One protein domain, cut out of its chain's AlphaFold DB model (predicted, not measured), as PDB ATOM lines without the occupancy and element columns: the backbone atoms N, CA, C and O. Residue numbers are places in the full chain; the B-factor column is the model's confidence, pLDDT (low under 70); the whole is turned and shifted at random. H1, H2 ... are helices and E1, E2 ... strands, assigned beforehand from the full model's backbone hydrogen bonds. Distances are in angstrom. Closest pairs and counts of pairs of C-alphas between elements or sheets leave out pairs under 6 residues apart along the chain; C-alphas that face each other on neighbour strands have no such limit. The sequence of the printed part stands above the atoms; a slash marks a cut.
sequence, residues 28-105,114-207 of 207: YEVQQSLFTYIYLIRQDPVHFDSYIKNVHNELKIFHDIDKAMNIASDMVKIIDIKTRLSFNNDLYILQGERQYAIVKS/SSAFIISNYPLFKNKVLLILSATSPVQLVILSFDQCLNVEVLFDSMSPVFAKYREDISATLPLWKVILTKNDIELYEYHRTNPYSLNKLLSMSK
ATOM      1  N   TYR A  28     128.466  79.387  75.872       89.31
ATOM      2  CA  TYR A  28     129.378  79.538  76.995       89.31
ATOM      3  C   TYR A  28     130.818  79.222  76.577       89.31
ATOM      4  O   TYR A  28     131.706  80.028  76.836       89.31
ATOM      5  N   GLU A  29     131.044  78.110  75.873       89.50
ATOM      6  CA  GLU A  29     132.365  77.769  75.330       89.50
ATOM      7  C   GLU A  29     132.848  78.826  74.339       89.50
ATOM      8  O   GLU A  29     133.983  79.269  74.453       89.50
ATOM      9  N   VAL A  30     131.984  79.318  73.442       91.56
ATOM     10  CA  VAL A  30     132.340  80.429  72.540       91.56
ATOM     11  C   VAL A  30     132.784  81.662  73.335       91.56
ATOM     12  O   VAL A  30     133.823  82.244  73.032       91.56
ATOM     13  N   GLN A  31     132.044  82.053  74.377       92.56
ATOM     14  CA  GLN A  31     132.399  83.195  75.226       92.56
ATOM     15  C   GLN A  31     133.727  82.985  75.968       92.56
ATOM     16  O   GLN A  31     134.544  83.904  75.996       92.56
ATOM     17  N   GLN A  32     133.954  81.806  76.555       90.25
ATOM     18  CA  GLN A  32     135.201  81.499  77.264       90.25
ATOM     19  C   GLN A  32     136.389  81.440  76.306       90.25
ATOM     20  O   GLN A  32     137.431  82.025  76.583       90.25
ATOM     21  N   SER A  33     136.232  80.809  75.144       91.06
ATOM     22  CA  SER A  33     137.291  80.745  74.143       91.06
ATOM     23  C   SER A  33     137.600  82.119  73.550       91.06
ATOM     24  O   SER A  33     138.773  82.432  73.375       91.06
ATOM     25  N   LEU A  34     136.601  82.980  73.319       92.12
ATOM     26  CA  LEU A  34     136.834  84.380  72.936       92.12
ATOM     27  C   LEU A  34     137.571  85.149  74.035       92.12
ATOM     28  O   LEU A  34     138.518  85.874  73.740       92.12
ATOM     29  N   PHE A  35     137.179  84.973  75.299       91.75
ATOM     30  CA  PHE A  35     137.874  85.584  76.431       91.75
ATOM     31  C   PHE A  35     139.344  85.158  76.473       91.75
ATOM     32  O   PHE A  35     140.226  86.012  76.508       91.75
ATOM     33  N   THR A  36     139.618  83.853  76.408       89.31
ATOM     34  CA  THR A  36     140.982  83.319  76.417       89.31
ATOM     35  C   THR A  36     141.771  83.779  75.195       89.31
ATOM     36  O   THR A  36     142.922  84.171  75.340       89.31
ATOM     37  N   TYR A  37     141.164  83.804  74.009       89.94
ATOM     38  CA  TYR A  37     141.796  84.301  72.785       89.94
ATOM     39  C   TYR A  37     142.244  85.761  72.942       89.94
ATOM     40  O   TYR A  37     143.408  86.082  72.707       89.94
ATOM     41  N   ILE A  38     141.344  86.634  73.415       90.12
ATOM     42  CA  ILE A  38     141.633  88.055  73.659       90.12
ATOM     43  C   ILE A  38     142.669  88.224  74.777       90.12
ATOM     44  O   ILE A  38     143.521  89.107  74.722       90.12
ATOM     45  N   TYR A  39     142.619  87.386  75.806       87.38
ATOM     46  CA  TYR A  39     143.616  87.405  76.867       87.38
ATOM     47  C   TYR A  39     145.012  87.044  76.337       87.38
ATOM     48  O   TYR A  39     145.978  87.736  76.640       87.38
ATOM     49  N   LEU A  40     145.122  86.002  75.513       85.94
ATOM     50  CA  LEU A  40     146.396  85.531  74.970       85.94
ATOM     51  C   LEU A  40     147.043  86.551  74.029       85.94
ATOM     52  O   LEU A  40     148.229  86.838  74.180       85.94
ATOM     53  N   ILE A  41     146.273  87.155  73.117       86.94
ATOM     54  CA  ILE A  41     146.808  88.192  72.220       86.94
ATOM     55  C   ILE A  41     147.311  89.424  72.986       86.94
ATOM     56  O   ILE A  41     148.232  90.093  72.532       86.94
ATOM     57  N   ARG A  42     146.757  89.713  74.170       84.81
ATOM     58  CA  ARG A  42     147.239  90.796  75.042       84.81
ATOM     59  C   ARG A  42     148.538  90.460  75.763       84.81
ATOM     60  O   ARG A  42     149.327  91.363  76.014       84.81
ATOM     61  N   GLN A  43     148.719  89.201  76.155       84.50
ATOM     62  CA  GLN A  43     149.905  88.774  76.899       84.50
ATOM     63  C   GLN A  43     151.157  88.804  76.025       84.50
ATOM     64  O   GLN A  43     152.205  89.255  76.476       84.50
ATOM     65  N   ASP A  44     151.043  88.351  74.776       85.81
ATOM     66  CA  ASP A  44     152.162  88.340  73.838       85.81
ATOM     67  C   ASP A  44     151.691  88.614  72.400       85.81
ATOM     68  O   ASP A  44     151.548  87.691  71.592       85.81
ATOM     69  N   PRO A  45     151.434  89.888  72.056       84.44
ATOM     70  CA  PRO A  45     150.927  90.238  70.735       84.44
ATOM     71  C   PRO A  45     151.925  89.955  69.611       84.44
ATOM     72  O   PRO A  45     151.511  89.709  68.482       84.44
ATOM     73  N   VAL A  46     153.231  89.972  69.905       85.38
ATOM     74  CA  VAL A  46     154.291  89.783  68.904       85.38
ATOM     75  C   VAL A  46     154.341  88.331  68.435       85.38
ATOM     76  O   VAL A  46     154.495  88.075  67.240       85.38
ATOM     77  N   HIS A  47     154.183  87.375  69.352       85.75
ATOM     78  CA  HIS A  47     154.269  85.949  69.023       85.75
ATOM     79  C   HIS A  47     152.904  85.273  68.862       85.75
ATOM     80  O   HIS A  47     152.860  84.078  68.563       85.75
ATOM     81  N   PHE A  48     151.798  86.008  69.004       85.44
ATOM     82  CA  PHE A  48     150.445  85.454  68.978       85.44
ATOM     83  C   PHE A  48     150.145  84.614  67.728       85.44
ATOM     84  O   PHE A  48     149.698  83.473  67.839       85.44
ATOM     85  N   ASP A  49     150.454  85.121  66.532       83.25
ATOM     86  CA  ASP A  49     150.203  84.379  65.290       83.25
ATOM     87  C   ASP A  49     151.047  83.095  65.201       83.25
ATOM     88  O   ASP A  49     150.600  82.091  64.645       83.25
ATOM     89  N   SER A  50     152.263  83.101  65.759       83.00
ATOM     90  CA  SER A  50     153.106  81.901  65.861       83.00
ATOM     91  C   SER A  50     152.507  80.897  66.849       83.00
ATOM     92  O   SER A  50     152.402  79.711  66.541       83.00
ATOM     93  N   TYR A  51     152.036  81.375  68.004       81.75
ATOM     94  CA  TYR A  51     151.347  80.558  68.999       81.75
ATOM     95  C   TYR A  51     150.121  79.863  68.393       81.75
ATOM     96  O   TYR A  51     150.040  78.638  68.422       81.75
ATOM     97  N   ILE A  52     149.219  80.606  67.745       81.00
ATOM     98  CA  ILE A  52     148.012  80.038  67.121       81.00
ATOM     99  C   ILE A  52     148.354  79.024  66.021       81.00
ATOM    100  O   ILE A  52     147.705  77.979  65.933       81.00
ATOM    101  N   LYS A  53     149.389  79.283  65.210       77.12
ATOM    102  CA  LYS A  53     149.869  78.327  64.194       77.12
ATOM    103  C   LYS A  53     150.371  77.018  64.808       77.12
ATOM    104  O   LYS A  53     150.157  75.961  64.222       77.12
ATOM    105  N   ASN A  54     150.997  77.074  65.982       71.56
ATOM    106  CA  ASN A  54     151.575  75.906  66.654       71.56
ATOM    107  C   ASN A  54     150.564  75.125  67.515       71.56
ATOM    108  O   ASN A  54     150.765  73.941  67.769       71.56
ATOM    109  N   VAL A  55     149.442  75.738  67.909       69.25
ATOM    110  CA  VAL A  55     148.351  75.105  68.689       69.25
ATOM    111  C   VAL A  55     147.473  74.159  67.839       69.25
ATOM    112  O   VAL A  55     146.526  73.546  68.338       69.25
ATOM    113  N   HIS A  56     147.808  73.972  66.557       54.09
ATOM    114  CA  HIS A  56     147.029  73.229  65.559       54.09
ATOM    115  C   HIS A  56     146.608  71.801  65.961       54.09
ATOM    116  O   HIS A  56     145.609  71.308  65.441       54.09
ATOM    117  N   ASN A  57     147.304  71.159  66.904       53.06
ATOM    118  CA  ASN A  57     147.006  69.783  67.307       53.06
ATOM    119  C   ASN A  57     146.087  69.637  68.532       53.06
ATOM    120  O   ASN A  57     145.514  68.564  68.698       53.06
ATOM    121  N   GLU A  58     145.903  70.665  69.367       57.22
ATOM    122  CA  GLU A  58     145.229  70.479  70.668       57.22
ATOM    123  C   GLU A  58     143.939  71.288  70.833       57.22
ATOM    124  O   GLU A  58     143.058  70.873  71.584       57.22
ATOM    125  N   LEU A  59     143.761  72.414  70.124       72.38
ATOM    126  CA  LEU A  59     142.616  73.303  70.373       72.38
ATOM    127  C   LEU A  59     142.037  73.915  69.085       72.38
ATOM    128  O   LEU A  59     142.178  75.109  68.815       72.38
ATOM    129  N   LYS A  60     141.312  73.095  68.310       81.62
ATOM    130  CA  LYS A  60     140.602  73.487  67.073       81.62
ATOM    131  C   LYS A  60     139.801  74.796  67.210       81.62
ATOM    132  O   LYS A  60     139.815  75.623  66.305       81.62
ATOM    133  N   ILE A  61     139.161  75.003  68.361       83.62
ATOM    134  CA  ILE A  61     138.336  76.185  68.640       83.62
ATOM    135  C   ILE A  61     139.110  77.509  68.546       83.62
ATOM    136  O   ILE A  61     138.561  78.491  68.057       83.62
ATOM    137  N   PHE A  62     140.390  77.552  68.941       85.31
ATOM    138  CA  PHE A  62     141.186  78.780  68.842       85.31
ATOM    139  C   PHE A  62     141.566  79.104  67.403       85.31
ATOM    140  O   PHE A  62     141.604  80.273  67.040       85.31
ATOM    141  N   HIS A  63     141.799  78.085  66.575       85.19
ATOM    142  CA  HIS A  63     142.033  78.291  65.149       85.19
ATOM    143  C   HIS A  63     140.771  78.792  64.440       85.19
ATOM    144  O   HIS A  63     140.841  79.718  63.634       85.19
ATOM    145  N   ASP A  64     139.613  78.218  64.772       88.00
ATOM    146  CA  ASP A  64     138.332  78.646  64.211       88.00
ATOM    147  C   ASP A  64     137.986  80.083  64.648       88.00
ATOM    148  O   ASP A  64     137.552  80.883  63.817       88.00
ATOM    149  N   ILE A  65     138.271  80.452  65.906       90.25
ATOM    150  CA  ILE A  65     138.185  81.845  66.370       90.25
ATOM    151  C   ILE A  65     139.169  82.731  65.613       90.25
ATOM    152  O   ILE A  65     138.757  83.774  65.124       90.25
ATOM    153  N   ASP A  66     140.440  82.344  65.475       89.38
ATOM    154  CA  ASP A  66     141.434  83.160  64.772       89.38
ATOM    155  C   ASP A  66     141.012  83.453  63.334       89.38
ATOM    156  O   ASP A  66     141.032  84.595  62.879       89.38
ATOM    157  N   LYS A  67     140.541  82.418  62.638       89.38
ATOM    158  CA  LYS A  67     139.990  82.532  61.294       89.38
ATOM    159  C   LYS A  67     138.789  83.473  61.259       89.38
ATOM    160  O   LYS A  67     138.727  84.326  60.378       89.38
ATOM    161  N   ALA A  68     137.850  83.331  62.191       90.62
ATOM    162  CA  ALA A  68     136.694  84.213  62.284       90.62
ATOM    163  C   ALA A  68     137.125  85.669  62.539       90.62
ATOM    164  O   ALA A  68     136.666  86.581  61.858       90.62
ATOM    165  N   MET A  69     138.074  85.895  63.444       90.12
ATOM    166  CA  MET A  69     138.622  87.222  63.725       90.12
ATOM    167  C   MET A  69     139.318  87.832  62.503       90.12
ATOM    168  O   MET A  69     139.103  89.009  62.232       90.12
ATOM    169  N   ASN A  70     140.075  87.046  61.729       89.31
ATOM    170  CA  ASN A  70     140.692  87.502  60.477       89.31
ATOM    171  C   ASN A  70     139.625  87.887  59.436       89.31
ATOM    172  O   ASN A  70     139.700  88.968  58.864       89.31
ATOM    173  N   ILE A  71     138.579  87.065  59.262       89.00
ATOM    174  CA  ILE A  71     137.445  87.379  58.372       89.00
ATOM    175  C   ILE A  71     136.780  88.698  58.784       89.00
ATOM    176  O   ILE A  71     136.483  89.534  57.935       89.00
ATOM    177  N   ALA A  72     136.540  88.899  60.081       89.06
ATOM    178  CA  ALA A  72     135.980  90.151  60.578       89.06
ATOM    179  C   ALA A  72     136.933  91.333  60.351       89.06
ATOM    180  O   ALA A  72     136.471  92.416  60.003       89.06
ATOM    181  N   SER A  73     138.241  91.124  60.513       87.38
ATOM    182  CA  SER A  73     139.277  92.130  60.261       87.38
ATOM    183  C   SER A  73     139.248  92.609  58.807       87.38
ATOM    184  O   SER A  73     139.176  93.810  58.567       87.38
ATOM    185  N   ASP A  74     139.149  91.682  57.849       85.62
ATOM    186  CA  ASP A  74     139.028  91.993  56.416       85.62
ATOM    187  C   ASP A  74     137.748  92.785  56.079       85.62
ATOM    188  O   ASP A  74     137.698  93.528  55.096       85.62
ATOM    189  N   MET A  75     136.692  92.631  56.885       83.38
ATOM    190  CA  MET A  75     135.423  93.350  56.725       83.38
ATOM    191  C   MET A  75     135.425  94.743  57.378       83.38
ATOM    192  O   MET A  75     134.590  95.580  57.021       83.38
ATOM    193  N   VAL A  76     136.329  95.008  58.326       82.50
ATOM    194  CA  VAL A  76     136.414  96.276  59.066       82.50
ATOM    195  C   VAL A  76     137.369  97.234  58.359       82.50
ATOM    196  O   VAL A  76     138.514  96.920  58.062       82.50
ATOM    197  N   LYS A  77     136.905  98.457  58.093       68.31
ATOM    198  CA  LYS A  77     137.578  99.326  57.114       68.31
ATOM    199  C   LYS A  77     138.820 100.054  57.597       68.31
ATOM    200  O   LYS A  77     139.561 100.558  56.760       68.31
ATOM    201  N   ILE A  78     138.992 100.215  58.908       61.62
ATOM    202  CA  ILE A  78     139.933 101.221  59.419       61.62
ATOM    203  C   ILE A  78     140.968 100.668  60.403       61.62
ATOM    204  O   ILE A  78     141.981 101.330  60.595       61.62
ATOM    205  N   ILE A  79     140.829  99.454  60.951       63.78
ATOM    206  CA  ILE A  79     141.884  98.842  61.780       63.78
ATOM    207  C   ILE A  79     141.788  97.310  61.757       63.78
ATOM    208  O   ILE A  79     140.687  96.768  61.834       63.78
ATOM    209  N   ASP A  80     142.944  96.646  61.801       76.88
ATOM    210  CA  ASP A  80     143.035  95.229  62.137       76.88
ATOM    211  C   ASP A  80     142.542  94.947  63.572       76.88
ATOM    212  O   ASP A  80     143.123  95.400  64.562       76.88
ATOM    213  N   ILE A  81     141.456  94.184  63.699       81.94
ATOM    214  CA  ILE A  81     140.820  93.892  64.989       81.94
ATOM    215  C   ILE A  81     141.821  93.297  65.991       81.94
ATOM    216  O   ILE A  81     141.782  93.656  67.169       81.94
ATOM    217  N   LYS A  82     142.749  92.448  65.536       82.31
ATOM    218  CA  LYS A  82     143.795  91.856  66.384       82.31
ATOM    219  C   LYS A  82     144.711  92.916  66.984       82.31
ATOM    220  O   LYS A  82     144.932  92.922  68.194       82.31
ATOM    221  N   THR A  83     145.151  93.860  66.159       79.25
ATOM    222  CA  THR A  83     145.926  95.028  66.592       79.25
ATOM    223  C   THR A  83     145.185  95.848  67.654       79.25
ATOM    224  O   THR A  83     145.809  96.433  68.528       79.25
ATOM    225  N   ARG A  84     143.848  95.890  67.657       76.69
ATOM    226  CA  ARG A  84     143.111  96.545  68.757       76.69
ATOM    227  C   ARG A  84     143.155  95.728  70.019       76.69
ATOM    228  O   ARG A  84     143.389  96.282  71.083       76.69
ATOM    229  N   LEU A  85     142.878  94.435  69.885       83.62
ATOM    230  CA  LEU A  85     142.808  93.515  71.007       83.62
ATOM    231  C   LEU A  85     144.120  93.497  71.794       83.62
ATOM    232  O   LEU A  85     144.071  93.436  73.021       83.62
ATOM    233  N   SER A  86     145.261  93.642  71.115       78.50
ATOM    234  CA  SER A  86     146.585  93.689  71.736       78.50
ATOM    235  C   SER A  86     146.868  94.935  72.587       78.50
ATOM    236  O   SER A  86     147.643  94.834  73.536       78.50
ATOM    237  N   PHE A  87     146.255  96.095  72.322       73.75
ATOM    238  CA  PHE A  87     146.572  97.339  73.042       73.75
ATOM    239  C   PHE A  87     145.577  97.660  74.162       73.75
ATOM    240  O   PHE A  87     144.466  98.081  73.877       73.75
ATOM    241  N   ASN A  88     145.997  97.581  75.434       64.44
ATOM    242  CA  ASN A  88     145.322  98.218  76.585       64.44
ATOM    243  C   ASN A  88     143.784  98.048  76.637       64.44
ATOM    244  O   ASN A  88     143.061  99.016  76.871       64.44
ATOM    245  N   ASN A  89     143.285  96.824  76.413       68.25
ATOM    246  CA  ASN A  89     141.858  96.523  76.545       68.25
ATOM    247  C   ASN A  89     141.471  96.182  77.978       68.25
ATOM    248  O   ASN A  89     141.866  95.131  78.482       68.25
ATOM    249  N   ASP A  90     140.592  96.960  78.594       82.62
ATOM    250  CA  ASP A  90     139.789  96.406  79.682       82.62
ATOM    251  C   ASP A  90     138.793  95.392  79.104       82.62
ATOM    252  O   ASP A  90     138.099  95.676  78.125       82.62
ATOM    253  N   LEU A  91     138.750  94.187  79.678       88.62
ATOM    254  CA  LEU A  91     137.934  93.079  79.181       88.62
ATOM    255  C   LEU A  91     136.807  92.772  80.165       88.62
ATOM    256  O   LEU A  91     137.058  92.410  81.314       88.62
ATOM    257  N   TYR A  92     135.569  92.878  79.694       91.88
ATOM    258  CA  TYR A  92     134.365  92.681  80.494       91.88
ATOM    259  C   TYR A  92     133.541  91.522  79.950       91.88
ATOM    260  O   TYR A  92     133.217  91.481  78.766       91.88
ATOM    261  N   ILE A  93     133.158  90.599  80.828       93.00
ATOM    262  CA  ILE A  93     132.234  89.512  80.504       93.00
ATOM    263  C   ILE A  93     130.875  89.870  81.098       93.00
ATOM    264  O   ILE A  93     130.770  90.077  82.305       93.00
ATOM    265  N   LEU A  94     129.845  89.929  80.257       92.50
ATOM    266  CA  LEU A  94     128.469  90.180  80.677       92.50
ATOM    267  C   LEU A  94     127.563  89.032  80.210       92.50
ATOM    268  O   LEU A  94     127.752  88.462  79.131       92.50
ATOM    269  N   GLN A  95     126.577  88.676  81.028       86.69
ATOM    270  CA  GLN A  95     125.652  87.572  80.783       86.69
ATOM    271  C   GLN A  95     124.222  87.927  81.212       86.69
ATOM    272  O   GLN A  95     123.991  88.378  82.332       86.69
ATOM    273  N   GLY A  96     123.239  87.658  80.350       82.25
ATOM    274  CA  GLY A  96     121.822  87.853  80.684       82.25
ATOM    275  C   GLY A  96     121.381  89.322  80.731       82.25
ATOM    276  O   GLY A  96     121.966  90.185  80.085       82.25
ATOM    277  N   GLU A  97     120.297  89.612  81.456       83.44
ATOM    278  CA  GLU A  97     119.743  90.968  81.598       83.44
ATOM    279  C   GLU A  97     120.258  91.678  82.863       83.44
ATOM    280  O   GLU A  97     120.631  91.039  83.844       83.44
ATOM    281  N   ARG A  98     120.169  93.016  82.880       84.31
ATOM    282  CA  ARG A  98     120.423  93.902  84.037       84.31
ATOM    283  C   ARG A  98     121.858  93.897  84.560       84.31
ATOM    284  O   ARG A  98     122.105  94.331  85.683       84.31
ATOM    285  N   GLN A  99     122.803  93.439  83.749       91.25
ATOM    286  CA  GLN A  99     124.223  93.582  84.038       91.25
ATOM    287  C   GLN A  99     124.778  94.864  83.433       91.25
ATOM    288  O   GLN A  99     124.248  95.391  82.456       91.25
ATOM    289  N   TYR A 100     125.865  95.359  84.008       92.12
ATOM    290  CA  TYR A 100     126.576  96.507  83.478       92.12
ATOM    291  C   TYR A 100     128.077  96.354  83.698       92.12
ATOM    292  O   TYR A 100     128.520  95.673  84.620       92.12
ATOM    293  N   ALA A 101     128.851  97.018  82.851       91.94
ATOM    294  CA  ALA A 101     130.288  97.182  83.002       91.94
ATOM    295  C   ALA A 101     130.620  98.672  82.989       91.94
ATOM    296  O   ALA A 101     130.036  99.427  82.211       91.94
ATOM    297  N   ILE A 102     131.560  99.079  83.841       88.38
ATOM    298  CA  ILE A 102     132.124 100.430  83.868       88.38
ATOM    299  C   ILE A 102     133.627 100.297  83.643       88.38
ATOM    300  O   ILE A 102     134.306  99.580  84.382       88.38
ATOM    301  N   VAL A 103     134.120 100.996  82.628       85.50
ATOM    302  CA  VAL A 103     135.540 101.093  82.302       85.50
ATOM    303  C   VAL A 103     136.207 101.991  83.328       85.50
ATOM    304  O   VAL A 103     135.818 103.150  83.493       85.50
ATOM    305  N   LYS A 104     137.181 101.452  84.063       71.56
ATOM    306  CA  LYS A 104     137.901 102.230  85.069       71.56
ATOM    307  C   LYS A 104     138.880 103.144  84.347       71.56
ATOM    308  O   LYS A 104     139.837 102.691  83.736       71.56
ATOM    309  N   SER A 105     138.670 104.453  84.438       60.06
ATOM    310  CA  SER A 105     139.672 105.414  83.992       60.06
ATOM    311  C   SER A 105     140.778 105.507  85.046       60.06
ATOM    312  O   SER A 105     140.759 106.402  85.888       60.06
ATOM    313  N   SER A 114     141.446 101.110  74.979       78.44
ATOM    314  CA  SER A 114     140.440 100.305  74.315       78.44
ATOM    315  C   SER A 114     139.704  99.449  75.341       78.44
ATOM    316  O   SER A 114     140.131  99.301  76.486       78.44
ATOM    317  N   SER A 115     138.509  99.007  74.995       87.19
ATOM    318  CA  SER A 115     137.707  98.146  75.847       87.19
ATOM    319  C   SER A 115     136.981  97.117  75.001       87.19
ATOM    320  O   SER A 115     136.476  97.406  73.910       87.19
ATOM    321  N   ALA A 116     136.938  95.900  75.530       91.12
ATOM    322  CA  ALA A 116     136.269  94.764  74.934       91.12
ATOM    323  C   ALA A 116     135.180  94.264  75.886       91.12
ATOM    324  O   ALA A 116     135.428  94.001  77.062       91.12
ATOM    325  N   PHE A 117     133.967  94.096  75.369       93.56
ATOM    326  CA  PHE A 117     132.843  93.534  76.112       93.56
ATOM    327  C   PHE A 117     132.375  92.270  75.401       93.56
ATOM    328  O   PHE A 117     131.987  92.326  74.233       93.56
ATOM    329  N   ILE A 118     132.400  91.138  76.103       95.00
ATOM    330  CA  ILE A 118     131.882  89.861  75.613       95.00
ATOM    331  C   ILE A 118     130.534  89.607  76.278       95.00
ATOM    332  O   ILE A 118     130.466  89.310  77.473       95.00
ATOM    333  N   ILE A 119     129.462  89.704  75.499       95.00
ATOM    334  CA  ILE A 119     128.086  89.590  75.983       95.00
ATOM    335  C   ILE A 119     127.486  88.285  75.466       95.00
ATOM    336  O   ILE A 119     127.479  88.041  74.262       95.00
ATOM    337  N   SER A 120     126.944  87.455  76.352       92.50
ATOM    338  CA  SER A 120     126.252  86.215  75.979       92.50
ATOM    339  C   SER A 120     124.889  86.104  76.662       92.50
ATOM    340  O   SER A 120     124.578  86.839  77.604       92.50
ATOM    341  N   ASN A 121     124.047  85.191  76.168       86.44
ATOM    342  CA  ASN A 121     122.722  84.895  76.729       86.44
ATOM    343  C   ASN A 121     121.811  86.129  76.884       86.44
ATOM    344  O   ASN A 121     120.930  86.161  77.743       86.44
ATOM    345  N   TYR A 122     122.011  87.151  76.052       88.94
ATOM    346  CA  TYR A 122     121.206  88.363  76.078       88.94
ATOM    347  C   TYR A 122     119.915  88.155  75.254       88.94
ATOM    348  O   TYR A 122     120.010  87.650  74.135       88.94
ATOM    349  N   PRO A 123     118.702  88.498  75.742       85.81
ATOM    350  CA  PRO A 123     117.433  88.082  75.131       85.81
ATOM    351  C   PRO A 123     117.238  88.413  73.648       85.81
ATOM    352  O   PRO A 123     116.589  87.644  72.939       85.81
ATOM    353  N   LEU A 124     117.793  89.531  73.176       85.31
ATOM    354  CA  LEU A 124     117.726  89.923  71.764       85.31
ATOM    355  C   LEU A 124     118.734  89.174  70.881       85.31
ATOM    356  O   LEU A 124     118.580  89.127  69.665       85.31
ATOM    357  N   PHE A 125     119.737  88.545  71.492       88.00
ATOM    358  CA  PHE A 125     120.834  87.841  70.834       88.00
ATOM    359  C   PHE A 125     121.034  86.444  71.446       88.00
ATOM    360  O   PHE A 125     122.158  85.978  71.589       88.00
ATOM    361  N   LYS A 126     119.942  85.752  71.807       84.19
ATOM    362  CA  LYS A 126     119.962  84.483  72.575       84.19
ATOM    363  C   LYS A 126     120.848  83.382  72.000       84.19
ATOM    364  O   LYS A 126     121.309  82.544  72.759       84.19
ATOM    365  N   ASN A 127     121.066  83.382  70.687       87.94
ATOM    366  CA  ASN A 127     121.841  82.360  69.982       87.94
ATOM    367  C   ASN A 127     123.218  82.862  69.532       87.94
ATOM    368  O   ASN A 127     123.829  82.265  68.647       87.94
ATOM    369  N   LYS A 128     123.677  83.987  70.087       93.38
ATOM    370  CA  LYS A 128     124.924  84.631  69.697       93.38
ATOM    371  C   LYS A 128     125.708  85.111  70.920       93.38
ATOM    372  O   LYS A 128     125.139  85.444  71.957       93.38
ATOM    373  N   VAL A 129     127.023  85.178  70.765       95.75
ATOM    374  CA  VAL A 129     127.928  85.939  71.627       95.75
ATOM    375  C   VAL A 129     128.268  87.234  70.900       95.75
ATOM    376  O   VAL A 129     128.701  87.199  69.750       95.75
ATOM    377  N   LEU A 130     128.055  88.378  71.540       96.38
ATOM    378  CA  LEU A 130     128.478  89.668  71.009       96.38
ATOM    379  C   LEU A 130     129.867  90.012  71.526       96.38
ATOM    380  O   LEU A 130     130.138  89.865  72.718       96.38
ATOM    381  N   LEU A 131     130.711  90.527  70.639       94.88
ATOM    382  CA  LEU A 131     131.967  91.175  70.990       94.88
ATOM    383  C   LEU A 131     131.864  92.652  70.609       94.88
ATOM    384  O   LEU A 131     131.800  92.988  69.428       94.88
ATOM    385  N   ILE A 132     131.832  93.524  71.612       93.38
ATOM    386  CA  ILE A 132     131.852  94.977  71.429       93.38
ATOM    387  C   ILE A 132     133.274  95.459  71.675       93.38
ATOM    388  O   ILE A 132     133.816  95.236  72.754       93.38
ATOM    389  N   LEU A 133     133.853  96.134  70.690       90.75
ATOM    390  CA  LEU A 133     135.196  96.696  70.735       90.75
ATOM    391  C   LEU A 133     135.112  98.208  70.599       90.75
ATOM    392  O   LEU A 133     134.588  98.721  69.611       90.75
ATOM    393  N   SER A 134     135.664  98.918  71.567       88.31
ATOM    394  CA  SER A 134     135.725 100.375  71.585       88.31
ATOM    395  C   SER A 134     137.179 100.815  71.701       88.31
ATOM    396  O   SER A 134     137.870 100.362  72.602       88.31
ATOM    397  N   ALA A 135     137.648 101.705  70.829       84.25
ATOM    398  CA  ALA A 135     139.025 102.217  70.835       84.25
ATOM    399  C   ALA A 135     139.065 103.752  70.769       84.25
ATOM    400  O   ALA A 135     138.068 104.365  70.398       84.25
ATOM    401  N   THR A 136     140.208 104.355  71.123       76.56
ATOM    402  CA  THR A 136     140.437 105.819  71.198       76.56
ATOM    403  C   THR A 136     141.259 106.420  70.056       76.56
ATOM    404  O   THR A 136     141.139 107.617  69.820       76.56
ATOM    405  N   SER A 137     142.100 105.655  69.348       67.81
ATOM    406  CA  SER A 137     142.900 106.203  68.239       67.81
ATOM    407  C   SER A 137     143.062 105.220  67.070       67.81
ATOM    408  O   SER A 137     143.819 104.253  67.183       67.81
ATOM    409  N   PRO A 138     142.378 105.477  65.939       72.00
ATOM    410  CA  PRO A 138     141.202 106.344  65.838       72.00
ATOM    411  C   PRO A 138     140.072 105.879  66.763       72.00
ATOM    412  O   PRO A 138     139.952 104.689  67.073       72.00
ATOM    413  N   VAL A 139     139.226 106.823  67.186       74.50
ATOM    414  CA  VAL A 139     138.018 106.466  67.930       74.50
ATOM    415  C   VAL A 139     137.118 105.638  67.027       74.50
ATOM    416  O   VAL A 139     136.784 106.054  65.919       74.50
ATOM    417  N   GLN A 140     136.772 104.433  67.471       83.06
ATOM    418  CA  GLN A 140     135.928 103.537  66.691       83.06
ATOM    419  C   GLN A 140     135.294 102.482  67.587       83.06
ATOM    420  O   GLN A 140     135.976 101.799  68.354       83.06
ATOM    421  N   LEU A 141     133.995 102.312  67.390       87.94
ATOM    422  CA  LEU A 141     133.166 101.242  67.912       87.94
ATOM    423  C   LEU A 141     132.925 100.190  66.818       87.94
ATOM    424  O   LEU A 141     132.461 100.533  65.724       87.94
ATOM    425  N   VAL A 142     133.225  98.932  67.133       89.88
ATOM    426  CA  VAL A 142     132.940  97.747  66.313       89.88
ATOM    427  C   VAL A 142     132.124  96.765  67.144       89.88
ATOM    428  O   VAL A 142     132.427  96.537  68.312       89.88
ATOM    429  N   ILE A 143     131.092  96.175  66.549       92.38
ATOM    430  CA  ILE A 143     130.262  95.153  67.187       92.38
ATOM    431  C   ILE A 143     130.224  93.941  66.278       92.38
ATOM    432  O   ILE A 143     129.713  94.002  65.159       92.38
ATOM    433  N   LEU A 144     130.758  92.838  66.783       94.25
ATOM    434  CA  LEU A 144     130.736  91.542  66.128       94.25
ATOM    435  C   LEU A 144     129.722  90.641  66.818       94.25
ATOM    436  O   LEU A 144     129.483  90.755  68.022       94.25
ATOM    437  N   SER A 145     129.176  89.699  66.064       95.31
ATOM    438  CA  SER A 145     128.401  88.600  66.623       95.31
ATOM    439  C   SER A 145     128.951  87.262  66.165       95.31
ATOM    440  O   SER A 145     129.254  87.097  64.987       95.31
ATOM    441  N   PHE A 146     129.058  86.332  67.107       95.31
ATOM    442  CA  PHE A 146     129.504  84.961  66.908       95.31
ATOM    443  C   PHE A 146     128.346  84.022  67.213       95.31
ATOM    444  O   PHE A 146     127.701  84.162  68.252       95.31
ATOM    445  N   ASP A 147     128.069  83.071  66.332       92.88
ATOM    446  CA  ASP A 147     127.143  81.979  66.636       92.88
ATOM    447  C   ASP A 147     127.872  80.782  67.281       92.88
ATOM    448  O   ASP A 147     129.087  80.785  67.488       92.88
ATOM    449  N   GLN A 148     127.117  79.730  67.601       89.69
ATOM    450  CA  GLN A 148     127.642  78.461  68.131       89.69
ATOM    451  C   GLN A 148     128.593  77.733  67.166       89.69
ATOM    452  O   GLN A 148     129.284  76.798  67.556       89.69
ATOM    453  N   CYS A 149     128.624  78.137  65.899       88.88
ATOM    454  CA  CYS A 149     129.503  77.600  64.870       88.88
ATOM    455  C   CYS A 149     130.760  78.454  64.675       88.88
ATOM    456  O   CYS A 149     131.522  78.178  63.750       88.88
ATOM    457  N   LEU A 150     130.946  79.498  65.493       88.88
ATOM    458  CA  LEU A 150     132.000  80.503  65.348       88.88
ATOM    459  C   LEU A 150     131.921  81.273  64.022       88.88
ATOM    460  O   LEU A 150     132.897  81.902  63.615       88.88
ATOM    461  N   ASN A 151     130.761  81.278  63.355       91.44
ATOM    462  CA  ASN A 151     130.548  82.198  62.247       91.44
ATOM    463  C   ASN A 151     130.482  83.611  62.812       91.44
ATOM    464  O   ASN A 151     129.723  83.870  63.751       91.44
ATOM    465  N   VAL A 152     131.249  84.513  62.211       93.62
ATOM    466  CA  VAL A 152     131.283  85.918  62.598       93.62
ATOM    467  C   VAL A 152     130.450  86.770  61.648       93.62
ATOM    468  O   VAL A 152     130.419  86.550  60.438       93.62
ATOM    469  N   GLU A 153     129.796  87.776  62.206       92.62
ATOM    470  CA  GLU A 153     129.108  88.833  61.474       92.62
ATOM    471  C   GLU A 153     129.491  90.183  62.084       92.62
ATOM    472  O   GLU A 153     129.396  90.360  63.302       92.62
ATOM    473  N   VAL A 154     129.900  91.140  61.246       90.75
ATOM    474  CA  VAL A 154     130.093  92.535  61.660       90.75
ATOM    475  C   VAL A 154     128.725  93.209  61.689       90.75
ATOM    476  O   VAL A 154     128.172  93.561  60.650       90.75
ATOM    477  N   LEU A 155     128.160  93.376  62.883       90.62
ATOM    478  CA  LEU A 155     126.850  94.003  63.065       90.62
ATOM    479  C   LEU A 155     126.915  95.528  62.959       90.62
ATOM    480  O   LEU A 155     125.975  96.170  62.490       90.62
ATOM    481  N   PHE A 156     128.017  96.109  63.427       88.75
ATOM    482  CA  PHE A 156     128.223  97.547  63.428       88.75
ATOM    483  C   PHE A 156     129.710  97.875  63.313       88.75
ATOM    484  O   PHE A 156     130.541  97.287  64.003       88.75
ATOM    485  N   ASP A 157     130.025  98.856  62.474       87.50
ATOM    486  CA  ASP A 157     131.344  99.471  62.373       87.50
ATOM    487  C   ASP A 157     131.150 100.977  62.169       87.50
ATOM    488  O   ASP A 157     130.775 101.419  61.083       87.50
ATOM    489  N   SER A 158     131.421 101.767  63.211       84.50
ATOM    490  CA  SER A 158     131.307 103.241  63.172       84.50
ATOM    491  C   SER A 158     132.160 103.905  62.085       84.50
ATOM    492  O   SER A 158     131.868 105.027  61.669       84.50
ATOM    493  N   MET A 159     133.186 103.217  61.583       82.31
ATOM    494  CA  MET A 159     134.041 103.717  60.513       82.31
ATOM    495  C   MET A 159     133.593 103.291  59.112       82.31
ATOM    496  O   MET A 159     134.102 103.824  58.120       82.31
ATOM    497  N   SER A 160     132.609 102.397  58.995       81.69
ATOM    498  CA  SER A 160     132.076 101.972  57.703       81.69
ATOM    499  C   SER A 160     131.332 103.117  56.988       81.69
ATOM    500  O   SER A 160     130.571 103.853  57.621       81.69
ATOM    501  N   PRO A 161     131.468 103.268  55.652       76.25
ATOM    502  CA  PRO A 161     130.742 104.258  54.859       76.25
ATOM    503  C   PRO A 161     129.225 104.199  54.981       76.25
ATOM    504  O   PRO A 161     128.584 105.232  54.825       76.25
ATOM    505  N   VAL A 162     128.650 103.034  55.299       76.00
ATOM    506  CA  VAL A 162     127.204 102.902  55.563       76.00
ATOM    507  C   VAL A 162     126.772 103.858  56.679       76.00
ATOM    508  O   VAL A 162     125.708 104.472  56.600       76.00
ATOM    509  N   PHE A 163     127.647 104.054  57.667       71.44
ATOM    510  CA  PHE A 163     127.421 104.928  58.808       71.44
ATOM    511  C   PHE A 163     128.032 106.323  58.656       71.44
ATOM    512  O   PHE A 163     127.834 107.165  59.526       71.44
ATOM    513  N   ALA A 164     128.712 106.619  57.540       69.50
ATOM    514  CA  ALA A 164     129.322 107.931  57.312       69.50
ATOM    515  C   ALA A 164     128.294 109.074  57.370       69.50
ATOM    516  O   ALA A 164     128.591 110.127  57.926       69.50
ATOM    517  N   LYS A 165     127.072 108.835  56.873       68.38
ATOM    518  CA  LYS A 165     125.950 109.792  56.916       68.38
ATOM    519  C   LYS A 165     125.348 110.000  58.310       68.38
ATOM    520  O   LYS A 165     124.614 110.956  58.506       68.38
ATOM    521  N   TYR A 166     125.653 109.118  59.261       67.62
ATOM    522  CA  TYR A 166     125.172 109.188  60.640       67.62
ATOM    523  C   TYR A 166     126.267 109.632  61.610       67.62
ATOM    524  O   TYR A 166     126.057 109.554  62.809       67.62
ATOM    525  N   ARG A 167     127.441 110.081  61.142       64.50
ATOM    526  CA  ARG A 167     128.571 110.450  62.021       64.50
ATOM    527  C   ARG A 167     128.276 111.623  62.956       64.50
ATOM    528  O   ARG A 167     128.881 111.709  64.019       64.50
ATOM    529  N   GLU A 168     127.354 112.508  62.588       60.44
ATOM    530  CA  GLU A 168     126.906 113.592  63.472       60.44
ATOM    531  C   GLU A 168     126.049 113.050  64.635       60.44
ATOM    532  O   GLU A 168     126.209 113.483  65.775       60.44
ATOM    533  N   ASP A 169     125.223 112.029  64.379       61.91
ATOM    534  CA  ASP A 169     124.361 111.386  65.381       61.91
ATOM    535  C   ASP A 169     125.095 110.312  66.201       61.91
ATOM    536  O   ASP A 169     124.945 110.224  67.420       61.91
ATOM    537  N   ILE A 170     125.893 109.493  65.517       62.00
ATOM    538  CA  ILE A 170     126.810 108.469  66.017       62.00
ATOM    539  C   ILE A 170     128.217 109.044  65.917       62.00
ATOM    540  O   ILE A 170     129.096 108.572  65.189       62.00
ATOM    541  N   SER A 171     128.425 110.115  66.653       55.75
ATOM    542  CA  SER A 171     129.759 110.609  66.906       55.75
ATOM    543  C   SER A 171     130.402 109.636  67.882       55.75
ATOM    544  O   SER A 171     130.407 109.924  69.072       55.75
ATOM    545  N   ALA A 172     130.897 108.491  67.380       59.19
ATOM    546  CA  ALA A 172     131.874 107.625  68.047       59.19
ATOM    547  C   ALA A 172     133.151 108.454  68.269       59.19
ATOM    548  O   ALA A 172     134.152 108.305  67.575       59.19
ATOM    549  N   THR A 173     133.032 109.453  69.128       65.69
ATOM    550  CA  THR A 173     133.961 110.563  69.348       65.69
ATOM    551  C   THR A 173     134.772 110.320  70.591       65.69
ATOM    552  O   THR A 173     135.860 110.871  70.723       65.69
ATOM    553  N   LEU A 174     134.267 109.461  71.478       75.88
ATOM    554  CA  LEU A 174     134.947 109.026  72.677       75.88
ATOM    555  C   LEU A 174     134.747 107.513  72.863       75.88
ATOM    556  O   LEU A 174     133.758 106.941  72.411       75.88
ATOM    557  N   PRO A 175     135.677 106.822  73.534       82.31
ATOM    558  CA  PRO A 175     135.517 105.405  73.821       82.31
ATOM    559  C   PRO A 175     134.338 105.172  74.773       82.31
ATOM    560  O   PRO A 175     133.967 106.040  75.573       82.31
ATOM    561  N   LEU A 176     133.784 103.964  74.739       87.88
ATOM    562  CA  LEU A 176     132.814 103.507  75.722       87.88
ATOM    563  C   LEU A 176     133.439 103.473  77.118       87.88
ATOM    564  O   LEU A 176     134.483 102.855  77.322       87.88
ATOM    565  N   TRP A 177     132.760 104.087  78.085       86.88
ATOM    566  CA  TRP A 177     133.095 103.995  79.514       86.88
ATOM    567  C   TRP A 177     132.094 103.163  80.299       86.88
ATOM    568  O   TRP A 177     132.370 102.788  81.435       86.88
ATOM    569  N   LYS A 178     130.916 102.893  79.730       90.56
ATOM    570  CA  LYS A 178     129.891 102.096  80.393       90.56
ATOM    571  C   LYS A 178     129.010 101.385  79.372       90.56
ATOM    572  O   LYS A 178     128.592 101.978  78.382       90.56
ATOM    573  N   VAL A 179     128.705 100.123  79.649       93.69
ATOM    574  CA  VAL A 179     127.743  99.304  78.898       93.69
ATOM    575  C   VAL A 179     126.707  98.779  79.879       93.69
ATOM    576  O   VAL A 179     127.083  98.265  80.931       93.69
ATOM    577  N   ILE A 180     125.419  98.903  79.553       94.75
ATOM    578  CA  ILE A 180     124.310  98.408  80.380       94.75
ATOM    579  C   ILE A 180     123.420  97.492  79.540       94.75
ATOM    580  O   ILE A 180     122.922  97.878  78.485       94.75
ATOM    581  N   LEU A 181     123.191  96.274  80.025       94.81
ATOM    582  CA  LEU A 181     122.241  95.328  79.451       94.81
ATOM    583  C   LEU A 181     120.872  95.583  80.077       94.81
ATOM    584  O   LEU A 181     120.605  95.170  81.204       94.81
ATOM    585  N   THR A 182     119.981  96.260  79.365       93.06
ATOM    586  CA  THR A 182     118.592  96.432  79.811       93.06
ATOM    587  C   THR A 182     117.737  95.261  79.334       93.06
ATOM    588  O   THR A 182     118.192  94.410  78.575       93.06
ATOM    589  N   LYS A 183     116.466  95.204  79.734       89.31
ATOM    590  CA  LYS A 183     115.545  94.149  79.281       89.31
ATOM    591  C   LYS A 183     115.394  94.098  77.749       89.31
ATOM    592  O   LYS A 183     115.258  93.020  77.183       89.31
ATOM    593  N   ASN A 184     115.408  95.261  77.097       90.12
ATOM    594  CA  ASN A 184     115.033  95.405  75.689       90.12
ATOM    595  C   ASN A 184     116.125  96.039  74.825       90.12
ATOM    596  O   ASN A 184     115.894  96.262  73.641       90.12
ATOM    597  N   ASP A 185     117.266  96.403  75.399       93.44
ATOM    598  CA  ASP A 185     118.357  97.020  74.661       93.44
ATOM    599  C   ASP A 185     119.711  96.909  75.365       93.44
ATOM    600  O   ASP A 185     119.784  96.715  76.583       93.44
ATOM    601  N   ILE A 186     120.778  97.110  74.598       95.00
ATOM    602  CA  ILE A 186     122.124  97.322  75.125       95.00
ATOM    603  C   ILE A 186     122.435  98.809  75.000       95.00
ATOM    604  O   ILE A 186     122.523  99.345  73.896       95.00
ATOM    605  N   GLU A 187     122.594  99.467  76.140       94.56
ATOM    606  CA  GLU A 187     122.913 100.887  76.220       94.56
ATOM    607  C   GLU A 187     124.430 101.073  76.270       94.56
ATOM    608  O   GLU A 187     125.113 100.563  77.165       94.56
ATOM    609  N   LEU A 188     124.955 101.815  75.300       92.81
ATOM    610  CA  LEU A 188     126.380 102.073  75.118       92.81
ATOM    611  C   LEU A 188     126.666 103.537  75.452       92.81
ATOM    612  O   LEU A 188     126.197 104.438  74.760       92.81
ATOM    613  N   TYR A 189     127.436 103.790  76.504       90.00
ATOM    614  CA  TYR A 189     127.776 105.142  76.936       90.00
ATOM    615  C   TYR A 189     129.221 105.469  76.576       90.00
ATOM    616  O   TYR A 189     130.149 104.822  77.066       90.00
ATOM    617  N   GLU A 190     129.408 106.508  75.767       85.81
ATOM    618  CA  GLU A 190     130.710 107.136  75.525       85.81
ATOM    619  C   GLU A 190     131.134 108.034  76.676       85.81
ATOM    620  O   GLU A 190     130.285 108.563  77.402       85.81
ATOM    621  N   TYR A 191     132.448 108.163  76.879       78.56
ATOM    622  CA  TYR A 191     133.011 108.915  77.999       78.56
ATOM    623  C   TYR A 191     132.398 110.322  78.067       78.56
ATOM    624  O   TYR A 191     132.224 110.981  77.049       78.56
ATOM    625  N   HIS A 192     131.989 110.749  79.263       72.44
ATOM    626  CA  HIS A 192     131.277 112.013  79.513       72.44
ATOM    627  C   HIS A 192     129.913 112.220  78.818       72.44
ATOM    628  O   HIS A 192     129.282 113.252  79.059       72.44
ATOM    629  N   ARG A 193     129.379 111.264  78.042       75.88
ATOM    630  CA  ARG A 193     127.987 111.335  77.562       75.88
ATOM    631  C   ARG A 193     126.998 110.851  78.621       75.88
ATOM    632  O   ARG A 193     127.132 109.766  79.187       75.88
ATOM    633  N   THR A 194     125.951 111.645  78.831       78.50
ATOM    634  CA  THR A 194     124.796 111.304  79.678       78.50
ATOM    635  C   THR A 194     123.774 110.430  78.953       78.50
ATOM    636  O   THR A 194     123.170 109.559  79.576       78.50
ATOM    637  N   ASN A 195     123.613 110.621  77.640       86.12
ATOM    638  CA  ASN A 195     122.690 109.851  76.811       86.12
ATOM    639  C   ASN A 195     123.405 108.648  76.173       86.12
ATOM    640  O   ASN A 195     124.419 108.855  75.497       86.12
ATOM    641  N   PRO A 196     122.897 107.413  76.348       90.56
ATOM    642  CA  PRO A 196     123.473 106.244  75.701       90.56
ATOM    643  C   PRO A 196     123.103 106.166  74.220       90.56
ATOM    644  O   PRO A 196     122.049 106.642  73.791       90.56
ATOM    645  N   TYR A 197     123.924 105.454  73.451       89.19
ATOM    646  CA  TYR A 197     123.477 104.856  72.204       89.19
ATOM    647  C   TYR A 197     122.730 103.559  72.489       89.19
ATOM    648  O   TYR A 197     123.219 102.677  73.193       89.19
ATOM    649  N   SER A 198     121.552 103.448  71.890       91.31
ATOM    650  CA  SER A 198     120.795 102.205  71.797       91.31
ATOM    651  C   SER A 198     121.442 101.298  70.755       91.31
ATOM    652  O   SER A 198     121.539 101.692  69.588       91.31
ATOM    653  N   LEU A 199     121.849 100.083  71.132       91.56
ATOM    654  CA  LEU A 199     122.358  99.109  70.165       91.56
ATOM    655  C   LEU A 199     121.315  98.816  69.087       91.56
ATOM    656  O   LEU A 199     121.640  98.837  67.903       91.56
ATOM    657  N   ASN A 200     120.053  98.613  69.461       90.50
ATOM    658  CA  ASN A 200     118.991  98.372  68.481       90.50
ATOM    659  C   ASN A 200     118.846  99.518  67.474       90.50
ATOM    660  O   ASN A 200     118.642  99.264  66.286       90.50
ATOM    661  N   LYS A 201     118.985 100.770  67.927       88.69
ATOM    662  CA  LYS A 201     118.975 101.943  67.046       88.69
ATOM    663  C   LYS A 201     120.195 101.963  66.123       88.69
ATOM    664  O   LYS A 201     120.049 102.271  64.948       88.69
ATOM    665  N   LEU A 202     121.385 101.612  66.614       87.12
ATOM    666  CA  LEU A 202     122.578 101.506  65.764       87.12
ATOM    667  C   LEU A 202     122.397 100.438  64.673       87.12
ATOM    668  O   LEU A 202     122.734 100.674  63.516       87.12
ATOM    669  N   LEU A 203     121.814  99.288  65.019       86.88
ATOM    670  CA  LEU A 203     121.578  98.180  64.085       86.88
ATOM    671  C   LEU A 203     120.426  98.423  63.105       86.88
ATOM    672  O   LEU A 203     120.338  97.738  62.086       86.88
ATOM    673  N   SER A 204     119.512  99.351  63.399       85.75
ATOM    674  CA  SER A 204     118.483  99.753  62.438       85.75
ATOM    675  C   SER A 204     119.007 100.747  61.403       85.75
ATOM    676  O   SER A 204     118.431 100.834  60.326       85.75
ATOM    677  N   MET A 205     120.105 101.453  61.691       79.06
ATOM    678  CA  MET A 205     120.731 102.401  60.763       79.06
ATOM    679  C   MET A 205     121.568 101.729  59.660       79.06
ATOM    680  O   MET A 205     121.830 102.361  58.638       79.06
ATOM    681  N   SER A 206     121.998 100.473  59.843       65.88
ATOM    682  CA  SER A 206     122.700  99.683  58.813       65.88
ATOM    683  C   SER A 206     121.785  98.979  57.813       65.88
ATOM    684  O   SER A 206     122.300  98.396  56.857       65.88
ATOM    685  N   LYS A 207     120.468  98.980  58.042       63.50
ATOM    686  CA  LYS A 207     119.472  98.333  57.179       63.50
ATOM    687  C   LYS A 207     118.897  99.317  56.171       63.50
ATOM    688  O   LYS A 207     118.624  98.860  55.041       63.50
TER     689      LYS A 207
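AT A GLANCE: This is residues 28 to 105 and 114 to 207 of the 207 residues of an uncharacterized protein of Escherichia coli (UniProt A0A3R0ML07). A twisted sheet, E1 E3 E4 E5 E6, has helices H1, H3 and H4 over one face and the small sheet E2 E7 E8 partly face to face with its other face, as a sandwich. H2 packs on H3 away from the sheets; H5 and H6 lie near the E6 edge. The printed part has 172 residues with six named helices and eight named strands, in the order H1 H2 H3 H4 E1 E2 E3 E4 E5 E6 H5 E7 E8 H6, class mixed. The larger sheet is mixed, the smaller antiparallel. The whole is compact, with a radius of gyration of the C-alphas of 15.4 A and spans of 47 by 34 by 31 A.

HOW THE PARTS SIT: H1, residues 28 to 43, is on the sheet of E1, 89 to 95, E3, 114 to 120, E4, 128 to 136, E5, 139 to 147, and E6, 152 to 157, at a height over the sheet of 8.9 A. H3, residues 60 to 75, is on the same face and touches H1, closest at the C-alphas of Tyr 37 and Phe 62, 6.8 A. H2, residues 48 to 57, forms a helical hairpin with H3, closest at the C-alphas of Ile 52 and His 63, 6.5 A. H4, residues 81 to 86, is on that face too, at a height over the sheet of 9.2 A, and H1, H3 and H4 with the sheet E1 E3 E4 E5 E6 make two layers, helices on one face of a sheet. E1 and E3 are parallel, with N 92 and O 116 at 2.9 A. E3 E4 E5 E6 is a meander, each strand the antiparallel neighbour of the one before, with N 117 and O 132 at 2.9 A, N 131 and O 144 at 2.9 A, and N 145 and O 153 at 2.8 A. In the other sheet, E7, residues 176 to 181, pairs with E2, 100 to 102, N 101 and O 179 at 2.9 A, and with E8, 186 to 190, N 180 and O 187 at 2.9 A. H6, residues 199 to 205, only grazes both sheets; H5, 161 to 166, is close to it but not clearly touching. In H1, H3, H4 and H6 every O i to N i+4 pair is within hydrogen-bond range; H2 has 4 of 6, H5 0 of 2 beside 2 of 3 O i to N i+3.

IN THESE COORDINATES: H1 begins at C-alpha 28 (129.378, 79.538, 76.995) and is 22.5 A long, H3 23.0 A, E4 26.3 A, E5 26.8 A. H6 ends at C-alpha 205 (120.731, 102.401, 60.763).

THE WHOLE: The C-alphas of Asn 57 and Thr 194 are farthest apart, 48.7 A. Residues 106 to 113 are not printed, with 11.0 A across the cut. Confidence is low, for instance, at residues 164 to 173.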